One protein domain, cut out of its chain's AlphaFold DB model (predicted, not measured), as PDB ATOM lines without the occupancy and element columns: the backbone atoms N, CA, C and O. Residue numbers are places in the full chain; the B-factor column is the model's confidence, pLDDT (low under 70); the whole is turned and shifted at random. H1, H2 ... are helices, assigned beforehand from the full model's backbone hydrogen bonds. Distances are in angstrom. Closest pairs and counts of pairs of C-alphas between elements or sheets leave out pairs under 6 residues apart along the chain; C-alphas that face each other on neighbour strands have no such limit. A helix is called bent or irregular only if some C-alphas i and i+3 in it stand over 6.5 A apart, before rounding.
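AT A GLANCE: This is residues 6 to 89 of the 149 residues of the protein "DDE_Tnp_1_7 domain-containing protein" of Trichinella nelsoni (UniProt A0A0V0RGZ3). A long straight helix, H2, makes the bar of a loose, flat frame, and two other helices meet it near its middle and point away to opposite sides of it: H1 comes in with its last turns, and H3 starts there and leads off. The far parts of these two arms, residues 6 to 19 of H1 and residues 81 to 89 with the end of H3, stick out with no other part of the domain near them. The printed part has 84 residues, with three named helices in the order H1, H2, H3 and no named strand, and its class is all helix. The whole is loose, with a radius of gyration of the C-alphas of 16.1 A, and its C-alphas span 48 by 39 by 15 A.

HOW THE PARTS SIT: H1, residues 6 to 26, touches H2, residues 37 to 62, with residues 23 to 24 alone, and H2 meets this touch with residues 46 to 50 alone. Their closest C-alphas are those of Arg 24 and His 46, 6.5 A apart. Their lines stand at a steep tilt of 66 degrees, and they run opposite ways. H3, residues 73 to 87, touches H2 with residues 73 to 77 alone, and H2 touches H3 with residues 49 to 53 alone. The closest C-alphas of H2 and H3 are those of Trp 53 and Leu 73, 6.5 A apart. Their lines are only just about perpendicular, at 70.4 degrees. H1 and H3 are only just apart, with their closest C-alphas 8.4 A from each other. In H2 and H3 every O i to N i+4 pair is within hydrogen-bond range, and in H1 13 of 17 are.

IN THESE COORDINATES: H1 begins at C-alpha 6, at (53.784, 104.870, -18.492), and measures 31.6 A from first to last C-alpha. It is irregular, but only just: C-alphas 12 and 15 are 6.8 A apart, and its line is a rough one. H2 begins at C-alpha 37, at (23.123, 86.956, -2.446), and is the longest helix, with 26 residues and 37.7 A from first to last C-alpha. H3 has 15 residues and 21.6 A, and ends at C-alpha 87, at (7.682, 107.568, 0.526).

THE WHOLE: The two C-alphas farthest apart are those of Ile 6 and Lys 89, at 55.0 A. Residues 32 to 38 and 62 to 67 stand free too, and without the stretches that stand free a body of 48 residues spans 35 by 18 by 16 A. The printed part has no cut, and the links H1 to H2 and H2 to H3, of 10 residues each, are short but not tight. The mean pLDDT of the printed part is 85.9, and it is under 70 at residues 64 to 68 and 88 to 89.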
ATOM      1  N   ILE A   6      54.768 105.928 -18.746       90.31
ATOM      2  CA  ILE A   6      53.784 104.870 -18.492       90.31
ATOM      3  C   ILE A   6      53.593 104.568 -16.995       90.31
ATOM      4  O   ILE A   6      52.475 104.338 -16.543       90.31
ATOM      5  N   VAL A   7      54.665 104.636 -16.198       91.06
ATOM      6  CA  VAL A   7      54.608 104.400 -14.746       91.06
ATOM      7  C   VAL A   7      53.918 105.570 -14.047       91.06
ATOM      8  O   VAL A   7      53.125 105.369 -13.127       91.06
ATOM      9  N   LYS A   8      54.170 106.804 -14.505       89.12
ATOM     10  CA  LYS A   8      53.485 107.997 -13.986       89.12
ATOM     11  C   LYS A   8      51.988 107.946 -14.271       89.12
ATOM     12  O   LYS A   8      51.192 108.278 -13.398       89.12
ATOM     13  N   GLU A   9      51.614 107.525 -15.473       89.56
ATOM     14  CA  GLU A   9      50.217 107.428 -15.877       89.56
ATOM     15  C   GLU A   9      49.476 106.339 -15.097       89.56
ATOM     16  O   GLU A   9      48.419 106.598 -14.526       89.56
ATOM     17  N   TYR A  10      50.084 105.162 -14.950       90.31
ATOM     18  CA  TYR A  10      49.544 104.090 -14.117       90.31
ATOM     19  C   TYR A  10      49.291 104.545 -12.669       90.31
ATOM     20  O   TYR A  10      48.175 104.428 -12.156       90.31
ATOM     21  N   ASN A  11      50.298 105.151 -12.034       87.88
ATOM     22  CA  ASN A  11      50.195 105.619 -10.650       87.88
ATOM     23  C   ASN A  11      49.161 106.741 -10.475       87.88
ATOM     24  O   ASN A  11      48.552 106.855  -9.412       87.88
ATOM     25  N   LYS A  12      48.926 107.553 -11.511       86.75
ATOM     26  CA  LYS A  12      47.912 108.612 -11.487       86.75
ATOM     27  C   LYS A  12      46.492 108.049 -11.396       86.75
ATOM     28  O   LYS A  12      45.654 108.638 -10.716       86.75
ATOM     29  N   TYR A  13      46.209 106.937 -12.075       84.31
ATOM     30  CA  TYR A  13      44.846 106.410 -12.200       84.31
ATOM     31  C   TYR A  13      44.515 105.272 -11.226       84.31
ATOM     32  O   TYR A  13      43.339 105.081 -10.909       84.31
ATOM     33  N   ILE A  14      45.513 104.558 -10.691       85.81
ATOM     34  CA  ILE A  14      45.274 103.419  -9.788       85.81
ATOM     35  C   ILE A  14      44.521 103.816  -8.503       85.81
ATOM     36  O   ILE A  14      43.649 103.082  -8.037       85.81
ATOM     37  N   GLY A  15      44.755 105.035  -7.997       85.00
ATOM     38  CA  GLY A  15      44.150 105.523  -6.752       85.00
ATOM     39  C   GLY A  15      42.625 105.673  -6.796       85.00
ATOM     40  O   GLY A  15      41.981 105.738  -5.749       85.00
ATOM     41  N   GLY A  16      42.013 105.685  -7.987       85.50
ATOM     42  CA  GLY A  16      40.556 105.738  -8.120       85.50
ATOM     43  C   GLY A  16      39.859 104.496  -7.552       85.50
ATOM     44  O   GLY A  16      38.808 104.610  -6.916       85.50
ATOM     45  N   VAL A  17      40.458 103.315  -7.733       84.75
ATOM     46  CA  VAL A  17      39.903 102.042  -7.246       84.75
ATOM     47  C   VAL A  17      39.992 101.963  -5.723       84.75
ATOM     48  O   VAL A  17      39.006 101.609  -5.066       84.75
ATOM     49  N   ASP A  18      41.130 102.368  -5.162       87.69
ATOM     50  CA  ASP A  18      41.364 102.382  -3.717       87.69
ATOM     51  C   ASP A  18      40.451 103.380  -3.009       87.69
ATOM     52  O   ASP A  18      39.827 103.048  -1.999       87.69
ATOM     53  N   LEU A  19      40.271 104.572  -3.588       86.88
ATOM     54  CA  LEU A  19      39.348 105.583  -3.075       86.88
ATOM     55  C   LEU A  19      37.905 105.061  -3.047       86.88
ATOM     56  O   LEU A  19      37.215 105.191  -2.036       86.88
ATOM     57  N   ALA A  20      37.447 104.419  -4.125       86.88
ATOM     58  CA  ALA A  20      36.118 103.810  -4.166       86.88
ATOM     59  C   ALA A  20      35.978 102.654  -3.159       86.88
ATOM     60  O   ALA A  20      34.905 102.445  -2.586       86.88
ATOM     61  N   GLY A  21      37.040 101.877  -2.934       87.75
ATOM     62  CA  GLY A  21      37.112 100.871  -1.871       87.75
ATOM     63  C   GLY A  21      36.955 101.484  -0.481       87.75
ATOM     64  O   GLY A  21      36.077 101.070   0.278       87.75
ATOM     65  N   MET A  22      37.743 102.516  -0.186       90.94
ATOM     66  CA  MET A  22      37.738 103.234   1.087       90.94
ATOM     67  C   MET A  22      36.371 103.863   1.385       90.94
ATOM     68  O   MET A  22      35.819 103.639   2.462       90.94
ATOM     69  N   LEU A  23      35.773 104.579   0.424       88.62
ATOM     70  CA  LEU A  23      34.461 105.219   0.597       88.62
ATOM     71  C   LEU A  23      33.352 104.206   0.917       88.62
ATOM     72  O   LEU A  23      32.476 104.475   1.737       88.62
ATOM     73  N   ARG A  24      33.407 103.012   0.315       88.00
ATOM     74  CA  ARG A  24      32.470 101.919   0.623       88.00
ATOM     75  C   ARG A  24      32.741 101.267   1.978       88.00
ATOM     76  O   ARG A  24      31.812 100.735   2.582       88.00
ATOM     77  N   ALA A  25      33.990 101.263   2.437       87.31
ATOM     78  CA  ALA A  25      34.367 100.684   3.721       87.31
ATOM     79  C   ALA A  25      33.938 101.561   4.909       87.31
ATOM     80  O   ALA A  25      33.525 101.006   5.924       87.31
ATOM     81  N   LEU A  26      33.973 102.894   4.762       85.94
ATOM     82  CA  LEU A  26      33.669 103.862   5.829       85.94
ATOM     83  C   LEU A  26      32.297 103.650   6.483       85.94
ATOM     84  O   LEU A  26      32.198 103.633   7.706       85.94
ATOM     85  N   TYR A  27      31.248 103.448   5.682       83.50
ATOM     86  CA  TYR A  27      29.869 103.335   6.177       83.50
ATOM     87  C   TYR A  27      29.209 102.011   5.805       83.50
ATOM     88  O   TYR A  27      28.016 101.960   5.523       83.50
ATOM     89  N   ARG A  28      29.982 100.922   5.766       81.25
ATOM     90  CA  ARG A  28      29.503  99.617   5.294       81.25
ATOM     91  C   ARG A  28      28.340  99.075   6.143       81.25
ATOM     92  O   ARG A  28      28.494  98.829   7.336       81.25
ATOM     93  N   ILE A  29      27.214  98.772   5.501       79.06
ATOM     94  CA  ILE A  29      26.074  98.049   6.076       79.06
ATOM     95  C   ILE A  29      26.487  96.583   6.231       79.06
ATOM     96  O   ILE A  29      26.463  95.799   5.277       79.06
ATOM     97  N   ASP A  30      26.891  96.199   7.443       74.44
ATOM     98  CA  ASP A  30      27.154  94.797   7.761       74.44
ATOM     99  C   ASP A  30      25.837  94.063   8.035       74.44
ATOM    100  O   ASP A  30      25.229  94.177   9.099       74.44
ATOM    101  N   HIS A  31      25.374  93.294   7.050       77.94
ATOM    102  CA  HIS A  31      24.219  92.420   7.213       77.94
ATOM    103  C   HIS A  31      24.667  90.962   7.342       77.94
ATOM    104  O   HIS A  31      24.943  90.282   6.346       77.94
ATOM    105  N   ARG A  32      24.679  90.436   8.575       78.88
ATOM    106  CA  ARG A  32      24.925  89.007   8.819       78.88
ATOM    107  C   ARG A  32      23.772  88.165   8.280       78.88
ATOM    108  O   ARG A  32      22.718  88.031   8.894       78.88
ATOM    109  N   SER A  33      24.007  87.537   7.135       84.50
ATOM    110  CA  SER A  33      23.096  86.580   6.516       84.50
ATOM    111  C   SER A  33      23.855  85.330   6.088       84.50
ATOM    112  O   SER A  33      24.947  85.416   5.535       84.50
ATOM    113  N   ARG A  34      23.241  84.155   6.285       86.19
ATOM    114  CA  ARG A  34      23.740  82.881   5.727       86.19
ATOM    115  C   ARG A  34      23.582  82.807   4.206       86.19
ATOM    116  O   ARG A  34      24.228  81.999   3.555       86.19
ATOM    117  N   LYS A  35      22.698  83.631   3.643       91.00
ATOM    118  CA  LYS A  35      22.425  83.693   2.207       91.00
ATOM    119  C   LYS A  35      23.378  84.686   1.540       91.00
ATOM    120  O   LYS A  35      23.279  85.884   1.820       91.00
ATOM    121  N   TRP A  36      24.258  84.191   0.668       90.38
ATOM    122  CA  TRP A  36      25.328  84.960   0.015       90.38
ATOM    123  C   TRP A  36      24.807  86.116  -0.852       90.38
ATOM    124  O   TRP A  36      25.367  87.206  -0.807       90.38
ATOM    125  N   TYR A  37      23.684  85.935  -1.552       91.81
ATOM    126  CA  TYR A  37      23.123  86.956  -2.446       91.81
ATOM    127  C   TYR A  37      22.730  88.253  -1.721       91.81
ATOM    128  O   TYR A  37      22.776  89.330  -2.307       91.81
ATOM    129  N   ARG A  38      22.389  88.187  -0.422       89.06
ATOM    130  CA  ARG A  38      22.088  89.397   0.360       89.06
ATOM    131  C   ARG A  38      23.307  90.308   0.469       89.06
ATOM    132  O   ARG A  38      23.146  91.520   0.450       89.06
ATOM    133  N   ARG A  39      24.517  89.741   0.534       88.38
ATOM    134  CA  ARG A  39      25.764  90.518   0.543       88.38
ATOM    135  C   ARG A  39      25.904  91.338  -0.737       88.38
ATOM    136  O   ARG A  39      26.270  92.502  -0.657       88.38
ATOM    137  N   ILE A  40      25.569  90.749  -1.887       91.00
ATOM    138  CA  ILE A  40      25.602  91.439  -3.184       91.00
ATOM    139  C   ILE A  40      24.560  92.553  -3.221       91.00
ATOM    140  O   ILE A  40      24.888  93.669  -3.596       91.00
ATOM    141  N   PHE A  41      23.340  92.285  -2.758       91.81
ATOM    142  CA  PHE A  41      22.280  93.292  -2.710       91.81
ATOM    143  C   PHE A  41      22.655  94.526  -1.871       91.81
ATOM    144  O   PHE A  41      22.490  95.656  -2.312       91.81
ATOM    145  N   PHE A  42      23.202  94.338  -0.666       89.81
ATOM    146  CA  PHE A  42      23.651  95.485   0.134       89.81
ATOM    147  C   PHE A  42      24.877  96.168  -0.479       89.81
ATOM    148  O   PHE A  42      25.005  97.388  -0.402       89.81
ATOM    149  N   TRP A  43      25.755  95.404  -1.130       90.31
ATOM    150  CA  TRP A  43      26.897  95.959  -1.847       90.31
ATOM    151  C   TRP A  43      26.472  96.865  -3.010       90.31
ATOM    152  O   TRP A  43      27.027  97.954  -3.145       90.31
ATOM    153  N   THR A  44      25.463  96.486  -3.804       93.06
ATOM    154  CA  THR A  44      24.973  97.330  -4.907       93.06
ATOM    155  C   THR A  44      24.333  98.620  -4.398       93.06
ATOM    156  O   THR A  44      24.604  99.680  -4.959       93.06
ATOM    157  N   ILE A  45      23.565  98.568  -3.302       92.69
ATOM    158  CA  ILE A  45      23.014  99.773  -2.656       92.69
ATOM    159  C   ILE A  45      24.144 100.713  -2.223       92.69
ATOM    160  O   ILE A  45      24.090 101.906  -2.507       92.69
ATOM    161  N   HIS A  46      25.196 100.187  -1.592       90.56
ATOM    162  CA  HIS A  46      26.351 100.999  -1.205       90.56
ATOM    163  C   HIS A  46      27.030 101.679  -2.385       90.56
ATOM    164  O   HIS A  46      27.350 102.864  -2.309       90.56
ATOM    165  N   VAL A  47      27.261 100.930  -3.463       92.69
ATOM    166  CA  VAL A  47      27.853 101.470  -4.691       92.69
ATOM    167  C   VAL A  47      26.976 102.595  -5.244       92.69
ATOM    168  O   VAL A  47      27.499 103.659  -5.567       92.69
ATOM    169  N   ALA A  48      25.654 102.407  -5.284       94.06
ATOM    170  CA  ALA A  48      24.719 103.427  -5.749       94.06
ATOM    171  C   ALA A  48      24.763 104.704  -4.891       94.06
ATOM    172  O   ALA A  48      24.835 105.798  -5.443       94.06
ATOM    173  N   VAL A  49      24.791 104.579  -3.559       93.81
ATOM    174  CA  VAL A  49      24.863 105.735  -2.645       93.81
ATOM    175  C   VAL A  49      26.176 106.502  -2.811       93.81
ATOM    176  O   VAL A  49      26.152 107.723  -2.949       93.81
ATOM    177  N   VAL A  50      27.321 105.809  -2.850       93.44
ATOM    178  CA  VAL A  50      28.636 106.457  -3.030       93.44
ATOM    179  C   VAL A  50      28.723 107.149  -4.391       93.44
ATOM    180  O   VAL A  50      29.183 108.288  -4.471       93.44
ATOM    181  N   ASN A  51      28.239 106.502  -5.453       93.50
ATOM    182  CA  ASN A  51      28.210 107.100  -6.787       93.50
ATOM    183  C   ASN A  51      27.277 108.317  -6.846       93.50
ATOM    184  O   ASN A  51      27.649 109.337  -7.423       93.50
ATOM    185  N   GLY A  52      26.107 108.243  -6.203       93.75
ATOM    186  CA  GLY A  52      25.180 109.368  -6.079       93.75
ATOM    187  C   GLY A  52      25.794 110.551  -5.330       93.75
ATOM    188  O   GLY A  52      25.662 111.687  -5.771       93.75
ATOM    189  N   TRP A  53      26.547 110.297  -4.258       93.25
ATOM    190  CA  TRP A  53      27.264 111.344  -3.525       93.25
ATOM    191  C   TRP A  53      28.377 111.993  -4.362       93.25
ATOM    192  O   TRP A  53      28.539 113.214  -4.345       93.25
ATOM    193  N   LEU A  54      29.134 111.199  -5.126       91.88
ATOM    194  CA  LEU A  54      30.140 111.730  -6.051       91.88
ATOM    195  C   LEU A  54      29.502 112.607  -7.129       91.88
ATOM    196  O   LEU A  54      30.056 113.659  -7.446       91.88
ATOM    197  N   GLN A  55      28.349 112.199  -7.661       92.44
ATOM    198  CA  GLN A  55      27.602 112.991  -8.632       92.44
ATOM    199  C   GLN A  55      27.094 114.297  -8.015       92.44
ATOM    200  O   GLN A  55      27.402 115.360  -8.537       92.44
ATOM    201  N   TYR A  56      26.468 114.235  -6.837       91.62
ATOM    202  CA  TYR A  56      26.040 115.414  -6.078       91.62
ATOM    203  C   TYR A  56      27.178 116.427  -5.876       91.62
ATOM    204  O   TYR A  56      26.999 117.626  -6.068       91.62
ATOM    205  N   LYS A  57      28.389 115.954  -5.555       89.62
ATOM    206  CA  LYS A  57      29.568 116.825  -5.424       89.62
ATOM    207  C   LYS A  57      30.026 117.449  -6.740       89.62
ATOM    208  O   LYS A  57      30.622 118.521  -6.698       89.62
ATOM    209  N   ARG A  58      29.832 116.779  -7.880       89.50
ATOM    210  CA  ARG A  58      30.111 117.366  -9.200       89.50
ATOM    211  C   ARG A  58      29.081 118.435  -9.518       89.50
ATOM    212  O   ARG A  58      29.470 119.541  -9.868       89.50
ATOM    213  N   ASP A  59      27.808 118.130  -9.300       88.94
ATOM    214  CA  ASP A  59      26.706 119.043  -9.586       88.94
ATOM    215  C   ASP A  59      26.829 120.327  -8.752       88.94
ATOM    216  O   ASP A  59      26.702 121.417  -9.300       88.94
ATOM    217  N   LEU A  60      27.197 120.228  -7.467       86.06
ATOM    218  CA  LEU A  60      27.495 121.389  -6.615       86.06
ATOM    219  C   LEU A  60      28.642 122.266  -7.137       86.06
ATOM    220  O   LEU A  60      28.606 123.477  -6.964       86.06
ATOM    221  N   LYS A  61      29.673 121.668  -7.746       83.31
ATOM    222  CA  LYS A  61      30.798 122.426  -8.318       83.31
ATOM    223  C   LYS A  61      30.418 123.115  -9.622       83.31
ATOM    224  O   LYS A  61      30.897 124.205  -9.884       83.31
ATOM    225  N   THR A  62      29.589 122.472 -10.439       82.75
ATOM    226  CA  THR A  62      29.096 123.048 -11.697       82.75
ATOM    227  C   THR A  62      28.073 124.154 -11.439       82.75
ATOM    228  O   THR A  62      27.978 125.106 -12.205       82.75
ATOM    229  N   SER A  63      27.303 124.039 -10.359       74.00
ATOM    230  CA  SER A  63      26.247 124.978  -9.989       74.00
ATOM    231  C   SER A  63      26.710 125.997  -8.948       74.00
ATOM    232  O   SER A  63      26.023 126.158  -7.950       74.00
ATOM    233  N   GLU A  64      27.815 126.724  -9.176       58.72
ATOM    234  CA  GLU A  64      28.404 127.752  -8.270       58.72
ATOM    235  C   GLU A  64      27.419 128.808  -7.685       58.72
ATOM    236  O   GLU A  64      27.799 129.637  -6.867       58.72
ATOM    237  N   VAL A  65      26.136 128.758  -8.048       57.00
ATOM    238  CA  VAL A  65      24.997 129.502  -7.496       57.00
ATOM    239  C   VAL A  65      24.406 128.878  -6.208       57.00
ATOM    240  O   VAL A  65      23.746 129.572  -5.436       57.00
ATOM    241  N   ALA A  66      24.626 127.591  -5.913       58.75
ATOM    242  CA  ALA A  66      24.122 126.944  -4.695       58.75
ATOM    243  C   ALA A  66      25.150 127.032  -3.551       58.75
ATOM    244  O   ALA A  66      25.842 126.066  -3.232       58.75
ATOM    245  N   SER A  67      25.238 128.212  -2.933       55.56
ATOM    246  CA  SER A  67      26.149 128.617  -1.846       55.56
ATOM    247  C   SER A  67      25.971 127.851  -0.519       55.56
ATOM    248  O   SER A  67      25.724 128.441   0.533       55.56
ATOM    249  N   GLY A  68      26.081 126.522  -0.537       68.88
ATOM    250  CA  GLY A  68      26.008 125.657   0.641       68.88
ATOM    251  C   GLY A  68      27.276 124.825   0.826       68.88
ATOM    252  O   GLY A  68      27.877 124.358  -0.139       68.88
ATOM    253  N   ARG A  69      27.687 124.589   2.083       78.25
ATOM    254  CA  ARG A  69      28.769 123.634   2.379       78.25
ATOM    255  C   ARG A  69      28.376 122.246   1.841       78.25
ATOM    256  O   ARG A  69      27.265 121.797   2.130       78.25
ATOM    257  N   PRO A  70      29.254 121.548   1.095       82.94
ATOM    258  CA  PRO A  70      28.932 120.234   0.554       82.94
ATOM    259  C   PRO A  70      28.655 119.249   1.692       82.94
ATOM    260  O   PRO A  70      29.412 119.178   2.662       82.94
ATOM    261  N   LYS A  71      27.573 118.475   1.569       88.50
ATOM    262  CA  LYS A  71      27.223 117.446   2.557       88.50
ATOM    263  C   LYS A  71      28.285 116.347   2.604       88.50
ATOM    264  O   LYS A  71      28.744 115.861   1.564       88.50
ATOM    265  N   ASP A  72      28.624 115.919   3.817       91.62
ATOM    266  CA  ASP A  72      29.431 114.717   4.018       91.62
ATOM    267  C   ASP A  72      28.666 113.459   3.565       91.62
ATOM    268  O   ASP A  72      27.433 113.446   3.500       91.62
ATOM    269  N   LEU A  73      29.398 112.388   3.257       90.81
ATOM    270  CA  LEU A  73      28.841 111.126   2.778       90.81
ATOM    271  C   LEU A  73      27.839 110.517   3.777       90.81
ATOM    272  O   LEU A  73      26.821 109.972   3.349       90.81
ATOM    273  N   MET A  74      28.070 110.641   5.092       91.44
ATOM    274  CA  MET A  74      27.109 110.164   6.099       91.44
ATOM    275  C   MET A  74      25.794 110.948   6.041       91.44
ATOM    276  O   MET A  74      24.723 110.350   5.997       91.44
ATOM    277  N   GLN A  75      25.877 112.280   6.001       92.56
ATOM    278  CA  GLN A  75      24.706 113.161   5.934       92.56
ATOM    279  C   GLN A  75      23.894 112.894   4.662       92.56
ATOM    280  O   GLN A  75      22.681 112.721   4.719       92.56
ATOM    281  N   PHE A  76      24.577 112.746   3.524       93.31
ATOM    282  CA  PHE A  76      23.942 112.349   2.270       93.31
ATOM    283  C   PHE A  76      23.238 110.987   2.381       93.31
ATOM    284  O   PHE A  76      22.118 110.816   1.905       93.31
ATOM    285  N   THR A  77      23.870 110.013   3.042       92.94
ATOM    286  CA  THR A  77      23.285 108.679   3.241       92.94
ATOM    287  C   THR A  77      22.034 108.729   4.123       92.94
ATOM    288  O   THR A  77      21.051 108.046   3.827       92.94
ATOM    289  N   LEU A  78      22.045 109.545   5.181       93.19
ATOM    290  CA  LEU A  78      20.886 109.761   6.051       93.19
ATOM    291  C   LEU A  78      19.723 110.404   5.291       93.19
ATOM    292  O   LEU A  78      18.610 109.888   5.363       93.19
ATOM    293  N   ASP A  79      19.982 111.443   4.497       93.06
ATOM    294  CA  ASP A  79      18.955 112.098   3.677       93.06
ATOM    295  C   ASP A  79      18.287 111.118   2.703       93.06
ATOM    296  O   ASP A  79      17.059 111.083   2.578       93.06
ATOM    297  N   VAL A  80      19.086 110.273   2.040       92.94
ATOM    298  CA  VAL A  80      18.574 109.219   1.153       92.94
ATOM    299  C   VAL A  80      17.695 108.236   1.935       92.94
ATOM    300  O   VAL A  80      16.602 107.887   1.483       92.94
ATOM    301  N   ALA A  81      18.127 107.804   3.122       91.81
ATOM    302  CA  ALA A  81      17.353 106.889   3.960       91.81
ATOM    303  C   ALA A  81      16.029 107.510   4.438       91.81
ATOM    304  O   ALA A  81      14.984 106.847   4.416       91.81
ATOM    305  N   GLU A  82      16.043 108.783   4.831       92.31
ATOM    306  CA  GLU A  82      14.842 109.517   5.211       92.31
ATOM    307  C   GLU A  82      13.861 109.649   4.048       92.31
ATOM    308  O   GLU A  82      12.672 109.364   4.220       92.31
ATOM    309  N   ALA A  83      14.348 110.047   2.870       91.31
ATOM    310  CA  ALA A  83      13.528 110.195   1.673       91.31
ATOM    311  C   ALA A  83      12.817 108.874   1.333       91.31
ATOM    312  O   ALA A  83      11.593 108.839   1.192       91.31
ATOM    313  N   LEU A  84      13.554 107.760   1.326       89.12
ATOM    314  CA  LEU A  84      13.004 106.424   1.064       89.12
ATOM    315  C   LEU A  84      12.007 105.956   2.139       89.12
ATOM    316  O   LEU A  84      11.063 105.209   1.853       89.12
ATOM    317  N   THR A  85      12.189 106.396   3.384       87.38
ATOM    318  CA  THR A  85      11.287 106.055   4.493       87.38
ATOM    319  C   THR A  85       9.993 106.869   4.441       87.38
ATOM    320  O   THR A  85       8.921 106.335   4.734       87.38
ATOM    321  N   LYS A  86      10.069 108.139   4.029       84.31
ATOM    322  CA  LYS A  86       8.919 109.047   3.897       84.31
ATOM    323  C   LYS A  86       7.968 108.607   2.772       84.31
ATOM    324  O   LYS A  86       6.757 108.652   2.972       84.31
ATOM    325  N   VAL A  87       8.489 108.072   1.663       74.44
ATOM    326  CA  VAL A  87       7.682 107.568   0.526       74.44
ATOM    327  C   VAL A  87       6.784 106.379   0.914       74.44
ATOM    328  O   VAL A  87       5.652 106.262   0.453       74.44
ATOM    329  N   ASN A  88       7.234 105.515   1.828       61.72
ATOM    330  CA  ASN A  88       6.501 104.304   2.222       61.72
ATOM    331  C   ASN A  88       5.321 104.534   3.186       61.72
ATOM    332  O   ASN A  88       4.700 103.565   3.618       61.72
ATOM    333  N   LYS A  89       4.990 105.785   3.539       58.28
ATOM    334  CA  LYS A  89       3.783 106.091   4.330       58.28
ATOM    335  C   LYS A  89       2.488 106.005   3.508       58.28
ATOM    336  O   LYS A  89       1.429 105.842   4.098       58.28
TER     337      LYS A  89